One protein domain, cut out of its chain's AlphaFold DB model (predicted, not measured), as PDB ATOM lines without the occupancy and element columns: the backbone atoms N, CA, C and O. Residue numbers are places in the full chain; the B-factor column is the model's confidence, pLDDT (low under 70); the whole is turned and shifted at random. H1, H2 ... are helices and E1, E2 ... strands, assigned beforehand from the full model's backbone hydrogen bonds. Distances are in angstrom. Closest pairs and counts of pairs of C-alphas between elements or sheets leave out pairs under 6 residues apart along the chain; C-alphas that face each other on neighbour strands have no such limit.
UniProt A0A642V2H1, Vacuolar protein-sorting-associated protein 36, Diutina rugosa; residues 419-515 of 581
ATOM      1  N   GLN A 419     205.652  77.547 103.128       87.12
ATOM      2  CA  GLN A 419     204.241  77.563 103.497       87.12
ATOM      3  C   GLN A 419     204.058  77.722 105.014       87.12
ATOM      4  O   GLN A 419     203.301  78.575 105.469       87.12
ATOM      5  N   GLU A 420     204.788  76.951 105.825       87.38
ATOM      6  CA  GLU A 420     204.723  77.081 107.287       87.38
ATOM      7  C   GLU A 420     205.238  78.433 107.779       87.38
ATOM      8  O   GLU A 420     204.722  78.968 108.760       87.38
ATOM      9  N   ASP A 421     206.261  78.989 107.133       89.25
ATOM     10  CA  ASP A 421     206.803  80.294 107.500       89.25
ATOM     11  C   ASP A 421     205.822  81.429 107.186       89.25
ATOM     12  O   ASP A 421     205.629  82.305 108.031       89.25
ATOM     13  N   ILE A 422     205.153  81.384 106.028       90.25
ATOM     14  CA  ILE A 422     204.074  82.317 105.669       90.25
ATOM     15  C   ILE A 422     202.949  82.223 106.701       90.25
ATOM     16  O   ILE A 422     202.500  83.244 107.218       90.25
ATOM     17  N   LEU A 423     202.542  81.006 107.072       89.44
ATOM     18  CA  LEU A 423     201.497  80.799 108.074       89.44
ATOM     19  C   LEU A 423     201.904  81.323 109.453       89.44
ATOM     20  O   LEU A 423     201.096  81.966 110.118       89.44
ATOM     21  N   LYS A 424     203.150  81.099 109.890       89.75
ATOM     22  CA  LYS A 424     203.669  81.674 111.144       89.75
ATOM     23  C   LYS A 424     203.630  83.196 111.110       89.75
ATOM     24  O   LYS A 424     203.205  83.803 112.089       89.75
ATOM     25  N   PHE A 425     204.033  83.801 109.993       91.56
ATOM     26  CA  PHE A 425     203.971  85.247 109.810       91.56
ATOM     27  C   PHE A 425     202.530  85.766 109.874       91.56
ATOM     28  O   PHE A 425     202.246  86.659 110.668       91.56
ATOM     29  N   MET A 426     201.600  85.170 109.125       90.62
ATOM     30  CA  MET A 426     200.191  85.577 109.137       90.62
ATOM     31  C   MET A 426     199.546  85.396 110.519       90.62
ATOM     32  O   MET A 426     198.823  86.276 110.977       90.62
ATOM     33  N   LYS A 427     199.856  84.299 111.228       88.81
ATOM     34  CA  LYS A 427     199.421  84.080 112.621       88.81
ATOM     35  C   LYS A 427     199.979  85.141 113.564       88.81
ATOM     36  O   LYS A 427     199.261  85.600 114.448       88.81
ATOM     37  N   GLN A 428     201.234  85.543 113.379       89.56
ATOM     38  CA  GLN A 428     201.849  86.606 114.169       89.56
ATOM     39  C   GLN A 428     201.177  87.962 113.913       89.56
ATOM     40  O   GLN A 428     200.883  88.662 114.875       89.56
ATOM     41  N   GLN A 429     200.894  88.306 112.653       89.25
ATOM     42  CA  GLN A 429     200.203  89.551 112.290       89.25
ATOM     43  C   GLN A 429     198.777  89.594 112.847       89.25
ATOM     44  O   GLN A 429     198.377  90.581 113.459       89.25
ATOM     45  N   HIS A 430     198.039  88.487 112.727       88.25
ATOM     46  CA  HIS A 430     196.696  88.370 113.299       88.25
ATOM     47  C   HIS A 430     196.711  88.495 114.829       88.25
ATOM     48  O   HIS A 430     195.935  89.252 115.406       88.25
ATOM     49  N   ARG A 431     197.658  87.819 115.498       87.62
ATOM     50  CA  ARG A 431     197.869  87.936 116.950       87.62
ATOM     51  C   ARG A 431     198.187  89.371 117.369       87.62
ATOM     52  O   ARG A 431     197.683  89.816 118.396       87.62
ATOM     53  N   GLN A 432     199.030  90.069 116.613       88.06
ATOM     54  CA  GLN A 432     199.393  91.455 116.896       88.06
ATOM     55  C   GLN A 432     198.173  92.376 116.789       88.06
ATOM     56  O   GLN A 432     197.923  93.147 117.707       88.06
ATOM     57  N   TRP A 433     197.352  92.221 115.749       88.75
ATOM     58  CA  TRP A 433     196.108  92.980 115.624       88.75
ATOM     59  C   TRP A 433     195.129  92.713 116.782       88.75
ATOM     60  O   TRP A 433     194.595  93.662 117.357       88.75
ATOM     61  N   ILE A 434     194.933  91.447 117.182       86.69
ATOM     62  CA  ILE A 434     194.105  91.098 118.356       86.69
ATOM     63  C   ILE A 434     194.636  91.811 119.603       86.69
ATOM     64  O   ILE A 434     193.870  92.409 120.358       86.69
ATOM     65  N   ARG A 435     195.955  91.770 119.811       86.00
ATOM     66  CA  ARG A 435     196.616  92.419 120.942       86.00
ATOM     67  C   ARG A 435     196.367  93.929 120.946       86.00
ATOM     68  O   ARG A 435     195.905  94.445 121.958       86.00
ATOM     69  N   ASP A 436     196.622  94.609 119.833       85.44
ATOM     70  CA  ASP A 436     196.448  96.060 119.702       85.44
ATOM     71  C   ASP A 436     194.981  96.465 119.928       85.44
ATOM     72  O   ASP A 436     194.693  97.448 120.613       85.44
ATOM     73  N   THR A 437     194.043  95.642 119.453       86.00
ATOM     74  CA  THR A 437     192.603  95.816 119.694       86.00
ATOM     75  C   THR A 437     192.266  95.737 121.187       86.00
ATOM     76  O   THR A 437     191.562  96.605 121.708       86.00
ATOM     77  N   TRP A 438     192.797  94.742 121.911       83.88
ATOM     78  CA  TRP A 438     192.595  94.624 123.361       83.88
ATOM     79  C   TRP A 438     193.268  95.750 124.146       83.88
ATOM     80  O   TRP A 438     192.687  96.225 125.118       83.88
ATOM     81  N   VAL A 439     194.451  96.208 123.724       83.94
ATOM     82  CA  VAL A 439     195.134  97.354 124.343       83.94
ATOM     83  C   VAL A 439     194.254  98.599 124.263       83.94
ATOM     84  O   VAL A 439     194.024  99.235 125.286       83.94
ATOM     85  N   VAL A 440     193.702  98.913 123.086       82.69
ATOM     86  CA  VAL A 440     192.793 100.061 122.915       82.69
ATOM     87  C   VAL A 440     191.516  99.890 123.743       82.69
ATOM     88  O   VAL A 440     191.076 100.834 124.399       82.69
ATOM     89  N   ALA A 441     190.938  98.686 123.761       83.12
ATOM     90  CA  ALA A 441     189.720  98.407 124.519       83.12
ATOM     91  C   ALA A 441     189.911  98.543 126.043       83.12
ATOM     92  O   ALA A 441     189.011  99.024 126.729       83.12
ATOM     93  N   LEU A 442     191.068  98.129 126.573       81.62
ATOM     94  CA  LEU A 442     191.364  98.125 128.011       81.62
ATOM     95  C   LEU A 442     191.952  99.452 128.515       81.62
ATOM     96  O   LEU A 442     191.653  99.851 129.637       81.62
ATOM     97  N   ALA A 443     192.768 100.143 127.713       74.38
ATOM     98  CA  ALA A 443     193.401 101.409 128.101       74.38
ATOM     99  C   ALA A 443     192.442 102.615 128.058       74.38
ATOM    100  O   ALA A 443     192.756 103.671 128.609       74.38
ATOM    101  N   GLY A 444     191.268 102.463 127.435       67.50
ATOM    102  CA  GLY A 444     190.305 103.545 127.229       67.50
ATOM    103  C   GLY A 444     190.704 104.467 126.072       67.50
ATOM    104  O   GLY A 444     191.871 104.553 125.689       67.50
ATOM    105  N   ALA A 445     189.713 105.142 125.480       56.66
ATOM    106  CA  ALA A 445     189.860 105.973 124.284       56.66
ATOM    107  C   ALA A 445     190.748 107.210 124.531       56.66
ATOM    108  O   ALA A 445     190.262 108.317 124.730       56.66
ATOM    109  N   SER A 446     192.066 107.026 124.515       55.25
ATOM    110  CA  SER A 446     193.026 108.114 124.341       55.25
ATOM    111  C   SER A 446     193.228 108.404 122.848       55.25
ATOM    112  O   SER A 446     192.873 107.595 121.988       55.25
ATOM    113  N   SER A 447     193.826 109.552 122.522       53.31
ATOM    114  CA  SER A 447     194.096 110.040 121.155       53.31
ATOM    115  C   SER A 447     194.922 109.101 120.253       53.31
ATOM    116  O   SER A 447     195.109 109.400 119.078       53.31
ATOM    117  N   VAL A 448     195.395 107.966 120.779       51.69
ATOM    118  CA  VAL A 448     196.109 106.892 120.066       51.69
ATOM    119  C   VAL A 448     195.139 105.897 119.391       51.69
ATOM    120  O   VAL A 448     195.542 105.097 118.554       51.69
ATOM    121  N   ALA A 449     193.837 105.963 119.693       52.75
ATOM    122  CA  ALA A 449     192.816 105.038 119.187       52.75
ATOM    123  C   ALA A 449     192.448 105.205 117.693       52.75
ATOM    124  O   ALA A 449     191.618 104.453 117.193       52.75
ATOM    125  N   HIS A 450     193.005 106.186 116.973       53.94
ATOM    126  CA  HIS A 450     192.657 106.435 115.562       53.94
ATOM    127  C   HIS A 450     193.384 105.536 114.552       53.94
ATOM    128  O   HIS A 450     192.919 105.431 113.420       53.94
ATOM    129  N   ASP A 451     194.464 104.856 114.947       58.91
ATOM    130  CA  ASP A 451     195.277 104.060 114.013       58.91
ATOM    131  C   ASP A 451     194.912 102.563 113.976       58.91
ATOM    132  O   ASP A 451     195.338 101.848 113.067       58.91
ATOM    133  N   VAL A 452     194.106 102.061 114.922       65.69
ATOM    134  CA  VAL A 452     193.736 100.635 114.977       65.69
ATOM    135  C   VAL A 452     192.370 100.418 114.326       65.69
ATOM    136  O   VAL A 452     191.334 100.808 114.864       65.69
ATOM    137  N   SER A 453     192.367  99.782 113.150       67.12
ATOM    138  CA  SER A 453     191.138  99.425 112.430       67.12
ATOM    139  C   SER A 453     190.278  98.439 113.240       67.12
ATOM    140  O   SER A 453     190.823  97.463 113.770       67.12
ATOM    141  N   PRO A 454     188.939  98.620 113.283       72.62
ATOM    142  CA  PRO A 454     188.027  97.721 113.996       72.62
ATOM    143  C   PRO A 454     187.959  96.311 113.392       72.62
ATOM    144  O   PRO A 454     187.447  95.395 114.028       72.62
ATOM    145  N   PHE A 455     188.468  96.126 112.174       79.81
ATOM    146  CA  PHE A 455     188.578  94.830 111.514       79.81
ATOM    147  C   PHE A 455     190.012  94.583 111.049       79.81
ATOM    148  O   PHE A 455     190.729  95.510 110.652       79.81
ATOM    149  N   PHE A 456     190.418  93.313 111.057       84.06
ATOM    150  CA  PHE A 456     191.682  92.899 110.468       84.06
ATOM    151  C   PHE A 456     191.595  93.045 108.947       84.06
ATOM    152  O   PHE A 456     190.778  92.393 108.304       84.06
ATOM    153  N   ARG A 457     192.443  93.896 108.369       84.00
ATOM    154  CA  ARG A 457     192.467  94.165 106.920       84.00
ATOM    155  C   ARG A 457     193.073  93.035 106.075       84.00
ATOM    156  O   ARG A 457     192.993  93.091 104.858       84.00
ATOM    157  N   GLY A 458     193.708  92.041 106.699       86.75
ATOM    158  CA  GLY A 458     194.463  91.007 105.988       86.75
ATOM    159  C   GLY A 458     195.909  91.407 105.711       86.75
ATOM    160  O   GLY A 458     196.338  92.522 106.002       86.75
ATOM    161  N   ASN A 459     196.675  90.465 105.168       91.69
ATOM    162  CA  ASN A 459     198.064  90.692 104.776       91.69
ATOM    163  C   ASN A 459     198.138  90.944 103.275       91.69
ATOM    164  O   ASN A 459     197.466  90.270 102.495       91.69
ATOM    165  N   THR A 460     198.997  91.864 102.859       93.12
ATOM    166  CA  THR A 460     199.271  92.098 101.436       93.12
ATOM    167  C   THR A 460     200.516  91.338 100.980       93.12
ATOM    168  O   THR A 460     201.415  91.025 101.766       93.12
ATOM    169  N   VAL A 461     200.627  91.098  99.671       93.38
ATOM    170  CA  VAL A 461     201.834  90.500  99.067       93.38
ATOM    171  C   VAL A 461     203.079  91.333  99.385       93.38
ATOM    172  O   VAL A 461     204.151  90.783  99.629       93.38
ATOM    173  N   ALA A 462     202.946  92.663  99.424       91.62
ATOM    174  CA  ALA A 462     204.049  93.580  99.701       91.62
ATOM    175  C   ALA A 462     204.618  93.408 101.121       91.62
ATOM    176  O   ALA A 462     205.836  93.419 101.296       91.62
ATOM    177  N   GLU A 463     203.762  93.192 102.123       92.06
ATOM    178  CA  GLU A 463     204.179  92.949 103.513       92.06
ATOM    179  C   GLU A 463     204.932  91.622 103.648       92.06
ATOM    180  O   GLU A 463     205.984  91.558 104.289       92.06
ATOM    181  N   ILE A 464     204.448  90.579 102.970       91.38
ATOM    182  CA  ILE A 464     205.109  89.269 102.912       91.38
ATOM    183  C   ILE A 464     206.474  89.401 102.222       91.38
ATOM    184  O   ILE A 464     207.486  88.919 102.740       91.38
ATOM    185  N   CYS A 465     206.538  90.121 101.098       91.88
ATOM    186  CA  CYS A 465     207.793  90.398 100.399       91.88
ATOM    187  C   CYS A 465     208.800  91.116 101.303       91.88
ATOM    188  O   CYS A 465     209.962  90.713 101.354       91.88
ATOM    189  N   ALA A 466     208.363  92.139 102.042       89.38
ATOM    190  CA  ALA A 466     209.218  92.894 102.954       89.38
ATOM    191  C   ALA A 466     209.745  92.023 104.107       89.38
ATOM    192  O   ALA A 466     210.928  92.092 104.449       89.38
ATOM    193  N   GLN A 467     208.901  91.157 104.674       89.19
ATOM    194  CA  GLN A 467     209.293  90.288 105.783       89.19
ATOM    195  C   GLN A 467     210.355  89.258 105.371       89.19
ATOM    196  O   GLN A 467     211.368  89.065 106.064       89.19
ATOM    197  N   PHE A 468     210.128  88.584 104.243       87.44
ATOM    198  CA  PHE A 468     210.973  87.480 103.785       87.44
ATOM    199  C   PHE A 468     212.084  87.904 102.815       87.44
ATOM    200  O   PHE A 468     212.958  87.090 102.508       87.44
ATOM    201  N   ASN A 469     212.107  89.179 102.410       86.44
ATOM    202  CA  ASN A 469     212.970  89.722 101.360       86.44
ATOM    203  C   ASN A 469     212.800  88.959 100.037       86.44
ATOM    204  O   ASN A 469     213.770  88.525  99.415       86.44
ATOM    205  N   TRP A 470     211.544  88.726  99.658       89.38
ATOM    206  CA  TRP A 470     211.181  88.013  98.437       89.38
ATOM    207  C   TRP A 470     210.855  88.973  97.306       89.38
ATOM    208  O   TRP A 470     210.404  90.098  97.515       89.38
ATOM    209  N   ASN A 471     211.053  88.489  96.083       88.94
ATOM    210  CA  ASN A 471     210.483  89.134  94.913       88.94
ATOM    211  C   ASN A 471     208.965  88.879  94.887       88.94
ATOM    212  O   ASN A 471     208.521  87.783  95.228       88.94
ATOM    213  N   TYR A 472     208.200  89.866  94.427       89.75
ATOM    214  CA  TYR A 472     206.746  89.815  94.293       89.75
ATOM    215  C   TYR A 472     206.247  88.531  93.616       89.75
ATOM    216  O   TYR A 472     205.375  87.857  94.151       89.75
ATOM    217  N   ASN A 473     206.861  88.133  92.496       88.75
ATOM    218  CA  ASN A 473     206.438  86.935  91.759       88.75
ATOM    219  C   ASN A 473     206.625  85.642  92.569       88.75
ATOM    220  O   ASN A 473     205.804  84.740  92.471       88.75
ATOM    221  N   ILE A 474     207.679  85.566  93.391       89.31
ATOM    222  CA  ILE A 474     207.925  84.404  94.258       89.31
ATOM    223  C   ILE A 474     206.864  84.352  95.356       89.31
ATOM    224  O   ILE A 474     206.321  83.292  95.640       89.31
ATOM    225  N   ALA A 475     206.568  85.502  95.971       91.19
ATOM    226  CA  ALA A 475     205.556  85.579  97.016       91.19
ATOM    227  C   ALA A 475     204.172  85.175  96.498       91.19
ATOM    228  O   ALA A 475     203.473  84.453  97.196       91.19
ATOM    229  N   MET A 476     203.815  85.581  95.275       90.44
ATOM    230  CA  MET A 476     202.581  85.143  94.619       90.44
ATOM    231  C   MET A 476     202.538  83.622  94.440       90.44
ATOM    232  O   MET A 476     201.600  82.995  94.903       90.44
ATOM    233  N   GLU A 477     203.575  83.002  93.869       90.19
ATOM    234  CA  GLU A 477     203.571  81.548  93.632       90.19
ATOM    235  C   GLU A 477     203.566  80.707  94.919       90.19
ATOM    236  O   GLU A 477     203.018  79.604  94.949       90.19
ATOM    237  N   GLU A 478     204.199  81.190  95.991       90.69
ATOM    238  CA  GLU A 478     204.131  80.534  97.301       90.69
ATOM    239  C   GLU A 478     202.762  80.736  97.968       90.69
ATOM    240  O   GLU A 478     202.268  79.831  98.642       90.69
ATOM    241  N   LEU A 479     202.114  81.886  97.761       92.31
ATOM    242  CA  LEU A 479     200.745  82.128  98.220       92.31
ATOM    243  C   LEU A 479     199.728  81.286  97.449       92.31
ATOM    244  O   LEU A 479     198.849  80.706  98.082       92.31
ATOM    245  N   ASP A 480     199.888  81.143  96.136       91.62
ATOM    246  CA  ASP A 480     199.048  80.281  95.301       91.62
ATOM    247  C   ASP A 480     199.123  78.826  95.783       91.62
ATOM    248  O   ASP A 480     198.097  78.182  95.976       91.62
ATOM    249  N   GLN A 481     200.318  78.331  96.128       90.06
ATOM    250  CA  GLN A 481     200.469  77.011  96.760       90.06
ATOM    251  C   GLN A 481     199.756  76.911  98.118       90.06
ATOM    252  O   GLN A 481     199.211  75.859  98.461       90.06
ATOM    253  N   CYS A 482     199.743  77.988  98.910       91.25
ATOM    254  CA  CYS A 482     199.011  78.026 100.178       91.25
ATOM    255  C   CYS A 482     197.486  78.019  99.974       91.25
ATOM    256  O   CYS A 482     196.772  77.436 100.798       91.25
ATOM    257  N   ILE A 483     197.005  78.655  98.902       92.12
ATOM    258  CA  ILE A 483     195.596  78.670  98.489       92.12
ATOM    259  C   ILE A 483     195.184  77.286  97.983       92.12
ATOM    260  O   ILE A 483     194.175  76.754  98.441       92.12
ATOM    261  N   ASP A 484     195.994  76.660  97.128       91.38
ATOM    262  CA  ASP A 484     195.761  75.303  96.617       91.38
ATOM    263  C   ASP A 484     195.718  74.265  97.749       91.38
ATOM    264  O   ASP A 484     194.930  73.318  97.722       91.38
ATOM    265  N   ALA A 485     196.541  74.458  98.784       88.81
ATOM    266  CA  ALA A 485     196.519  73.643  99.996       88.81
ATOM    267  C   ALA A 485     195.333  73.956 100.932       88.81
ATOM    268  O   ALA A 485     195.127  73.237 101.910       88.81
ATOM    269  N   GLY A 486     194.571  75.021 100.667       88.94
ATOM    270  CA  GLY A 486     193.406  75.436 101.447       88.94
ATOM    271  C   GLY A 486     193.735  76.043 102.811       88.94
ATOM    272  O   GLY A 486     192.869  76.074 103.682       88.94
ATOM    273  N   VAL A 487     194.966  76.508 103.039       89.12
ATOM    274  CA  VAL A 487     195.388  77.038 104.354       89.12
ATOM    275  C   VAL A 487     195.262  78.562 104.437       89.12
ATOM    276  O   VAL A 487     195.098  79.125 105.522       89.12
ATOM    277  N   VAL A 488     195.310  79.230 103.285       91.31
ATOM    278  CA  VAL A 488     195.143  80.679 103.129       91.31
ATOM    279  C   VAL A 488     193.940  80.929 102.227       91.31
ATOM    280  O   VAL A 488     193.725  80.201 101.261       91.31
ATOM    281  N   VAL A 489     193.158  81.957 102.547       91.81
ATOM    282  CA  VAL A 489     192.063  82.450 101.705       91.81
ATOM    283  C   VAL A 489     192.391  83.852 101.206       91.81
ATOM    284  O   VAL A 489     193.113  84.604 101.866       91.81
ATOM    285  N   VAL A 490     191.873  84.187 100.030       93.81
ATOM    286  CA  VAL A 490     192.102  85.467  99.359       93.81
ATOM    287  C   VAL A 490     190.792  86.241  99.261       93.81
ATOM    288  O   VAL A 490     189.743  85.658  98.987       93.81
ATOM    289  N   ASP A 491     190.867  87.545  99.502       92.94
ATOM    290  CA  ASP A 491     189.798  88.504  99.248       92.94
ATOM    291  C   ASP A 491     190.281  89.518  98.208       92.94
ATOM    292  O   ASP A 491     191.306  90.185  98.392       92.94
ATOM    293  N   GLU A 492     189.560  89.607  97.096       93.31
ATOM    294  CA  GLU A 492     189.847  90.530  96.005       93.31
ATOM    295  C   GLU A 492     188.789  91.628  95.992       93.31
ATOM    296  O   GLU A 492     187.630  91.407  95.635       93.31
ATOM    297  N   SER A 493     189.201  92.838  96.358       90.62
ATOM    298  CA  SER A 493     188.339  94.014  96.370       90.62
ATOM    299  C   SER A 493     188.938  95.149  95.537       90.62
ATOM    300  O   SER A 493     190.062  95.073  95.038       90.62
ATOM    301  N   ILE A 494     188.187  96.243  95.388       91.50
ATOM    302  CA  ILE A 494     188.669  97.459  94.707       91.50
ATOM    303  C   ILE A 494     189.840  98.093  95.482       91.50
ATOM    304  O   ILE A 494     190.676  98.772  94.891       91.50
ATOM    305  N   GLU A 495     189.911  97.864  96.797       85.25
ATOM    306  CA  GLU A 495     190.987  98.361  97.659       85.25
ATOM    307  C   GLU A 495     192.290  97.568  97.479       85.25
ATOM    308  O   GLU A 495     193.374  98.088  97.748       85.25
ATOM    309  N   GLY A 496     192.197  96.333  96.983       89.31
ATOM    310  CA  GLY A 496     193.335  95.474  96.688       89.31
ATOM    311  C   GLY A 496     193.061  93.999  96.967       89.31
ATOM    312  O   GLY A 496     191.940  93.590  97.271       89.31
ATOM    313  N   THR A 497     194.126  93.205  96.861       92.69
ATOM    314  CA  THR A 497     194.119  91.770  97.163       92.69
ATOM    315  C   THR A 497     194.703  91.535  98.550       92.69
ATOM    316  O   THR A 497     195.877  91.846  98.798       92.69
ATOM    317  N   PHE A 498     193.899  90.958  99.436       93.31
ATOM    318  CA  PHE A 498     194.259  90.691 100.824       93.31
ATOM    319  C   PHE A 498     194.201  89.195 101.120       93.31
ATOM    320  O   PHE A 498     193.305  88.483 100.674       93.31
ATOM    321  N   TYR A 499     195.174  88.719 101.890       93.75
ATOM    322  CA  TYR A 499     195.326  87.314 102.243       93.75
ATOM    323  C   TYR A 499     195.063  87.110 103.731       93.75
ATOM    324  O   TYR A 499     195.612  87.816 104.589       93.75
ATOM    325  N   PHE A 500     194.258  86.099 104.033       91.75
ATOM    326  CA  PHE A 500     193.817  85.766 105.378       91.75
ATOM    327  C   PHE A 500     194.112  84.306 105.702       91.75
ATOM    328  O   PHE A 500     194.150  83.439 104.828       91.75
ATOM    329  N   LEU A 501     194.282  84.022 106.991       90.25
ATOM    330  CA  LEU A 501     194.261  82.644 107.470       90.25
ATOM    331  C   LEU A 501     192.886  82.045 107.187       90.25
ATOM    332  O   LEU A 501     191.872  82.721 107.358       90.25
ATOM    333  N   ASN A 502     192.843  80.779 106.781       88.81
ATOM    334  CA  ASN A 502     191.571  80.114 106.554       88.81
ATOM    335  C   ASN A 502     190.845  79.849 107.886       88.81
ATOM    336  O   ASN A 502     191.092  78.847 108.550       88.81
ATOM    337  N   ILE A 503     189.933  80.749 108.261       84.88
ATOM    338  CA  ILE A 503     189.084  80.625 109.459       84.88
ATOM    339  C   ILE A 503     188.033  79.515 109.279       84.88
ATOM    340  O   ILE A 503     187.541  78.955 110.257       84.88
ATOM    341  N   PHE A 504     187.697  79.161 108.036       84.81
ATOM    342  CA  PHE A 504     186.707  78.125 107.743       84.81
ATOM    343  C   PHE A 504     187.238  76.707 107.990       84.81
ATOM    344  O   PHE A 504     186.433  75.784 108.122       84.81
ATOM    345  N   ASP A 505     188.561  76.527 108.075       80.00
ATOM    346  CA  ASP A 505     189.184  75.258 108.454       80.00
ATOM    347  C   ASP A 505     189.749  75.325 109.890       80.00
ATOM    348  O   ASP A 505     190.772  75.980 110.129       80.00
ATOM    349  N   PRO A 506     189.155  74.586 110.850       70.50
ATOM    350  CA  PRO A 506     189.633  74.515 112.231       70.50
ATOM    351  C   PRO A 506     191.081  74.028 112.381       70.50
ATOM    352  O   PRO A 506     191.692  74.246 113.420       70.50
ATOM    353  N   LYS A 507     191.645  73.333 111.383       69.38
ATOM    354  CA  LYS A 507     193.051  72.889 111.419       69.38
ATOM    355  C   LYS A 507     194.033  73.993 111.028       69.38
ATOM    356  O   LYS A 507     195.201  73.932 111.413       69.38
ATOM    357  N   ALA A 508     193.586  74.972 110.247       63.97
ATOM    358  CA  ALA A 508     194.410  76.078 109.773       63.97
ATOM    359  C   ALA A 508     194.409  77.249 110.772       63.97
ATOM    360  O   ALA A 508     195.460  77.861 111.021       63.97
ATOM    361  N   TYR A 509     193.255  77.513 111.393       71.44
ATOM    362  CA  TYR A 509     193.059  78.575 112.377       71.44
ATOM    363  C   TYR A 509     193.158  78.051 113.820       71.44
ATOM    364  O   TYR A 509     192.211  77.499 114.365       71.44
ATOM    365  N   ASP A 510     194.321  78.261 114.436       69.44
ATOM    366  CA  ASP A 510     194.653  77.842 115.811       69.44
ATOM    367  C   ASP A 510     195.144  79.055 116.621       69.44
ATOM    368  O   ASP A 510     196.273  79.101 117.116       69.44
ATOM    369  N   VAL A 511     194.367  80.142 116.603       69.81
ATOM    370  CA  VAL A 511     194.689  81.365 117.351       69.81
ATOM    371  C   VAL A 511     193.685  81.517 118.485       69.81
ATOM    372  O   VAL A 511     192.586  82.023 118.282       69.81
ATOM    373  N   ASP A 512     194.086  81.093 119.683       76.19
ATOM    374  CA  ASP A 512     193.314  81.315 120.904       76.19
ATOM    375  C   ASP A 512     193.449  82.771 121.376       76.19
ATOM    376  O   ASP A 512     194.540  83.247 121.697       76.19
ATOM    377  N   GLU A 513     192.324  83.482 121.463       79.88
ATOM    378  CA  GLU A 513     192.277  84.891 121.886       79.88
ATOM    379  C   GLU A 513     192.415  85.073 123.406       79.88
ATOM    380  O   GLU A 513     192.977  86.062 123.879       79.88
ATOM    381  N   ALA A 514     191.932  84.102 124.185       79.69
ATOM    382  CA  ALA A 514     191.940  84.137 125.647       79.69
ATOM    383  C   ALA A 514     193.337  84.347 126.278       79.69
ATOM    384  O   ALA A 514     193.456  85.219 127.145       79.69
ATOM    385  N   PRO A 515     194.404  83.620 125.878       85.00
ATOM    386  CA  PRO A 515     195.738  83.851 126.428       85.00
ATOM    387  C   PRO A 515     196.303  85.224 126.044       85.00
ATOM    388  O   PRO A 515     196.962  85.851 126.869       85.00
TER     389      PRO A 515
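Overview. This is residues 419 to 515 of the 581 residues of the protein "Vacuolar protein-sorting-associated protein 36" of Diutina rugosa (UniProt A0A642V2H1). A small hairpin of two strands, E1 and E2, and two short helices, H2 and H3, make a head at the end of one long helix, H1, where the printed part begins. H1 makes the longest axis; at its far end residues 442 to 447, of which 442 to 443 belong to H1, stand free, and the long link to H2 folds back toward the head. The printed part has 97 residues with three named helices and two named strands, in the order H1, H2, H3, E1, E2; the sheet, E1 - E2, is antiparallel, and the class is mixed, helices and strands. The whole is only just compact, close to loose, with a radius of gyration of the C-alphas of 14.6 A, and elongated, spanning 42 by 27 by 26 A.

Along the chain. E1 is residues 488 to 493, 16.4 A from first to last C-alpha, and E2 is residues 496 to 501, 16.8 A, ending at C-alpha 501 at (194.261, 82.644, 107.470). H1, residues 419 to 443, runs 35.9 A from C-alpha 419 at (204.241, 77.563, 103.497) to C-alpha 443 at (193.401, 101.409, 128.101). H2 is residues 461 to 468, 10.7 A, and H3 is residues 472 to 484, 18.3 A.

Arrangement. E1 and E2 form a hairpin, antiparallel at 156 degrees between their directions. N 489 and O 500, and N 498 and O 491, are within hydrogen-bond range, each at 2.9 A. The closest C-alphas of E2 and H1 are those of Leu 501 and Met 426, 6.8 A apart. E1 and H1 are only just apart, at 8.1 A. The closest C-alphas of E1 and H3 are those of Val 488 and Cys 482, 5.5 A apart; H3 and E2 are apart. H3, with residues 478 to 482 alone, touches H1 at residue 419 alone, about perpendicular at 90 degrees; the closest C-alphas, of Gln 419 and Cys 482, are 6.2 A apart. H3, with residues 472 to 476 alone, touches H2, about perpendicular at 78 degrees; the C-alphas of Tyr 472 and Cys 465 are closest, at 6.2 A. H2 is close to but not clearly touching H1: the closest C-alphas, of Ile 464 and Ile 422, are 7.6 A apart. In H1, H2 and H3 every O i to N i+4 pair is within hydrogen-bond range.

Size, cuts and confidence. The two C-alphas farthest apart are those of Ser 446 and Asp 484, 43.0 A. The printed part has no cut. The link from H1 to H2, residues 444 to 460, is long; the other links are tight. Residues 502 to 515 hold no named element. The mean pLDDT of the printed part is 83.9; residues 444 to 453, 507 to 508 and 510 to 511 are under 70.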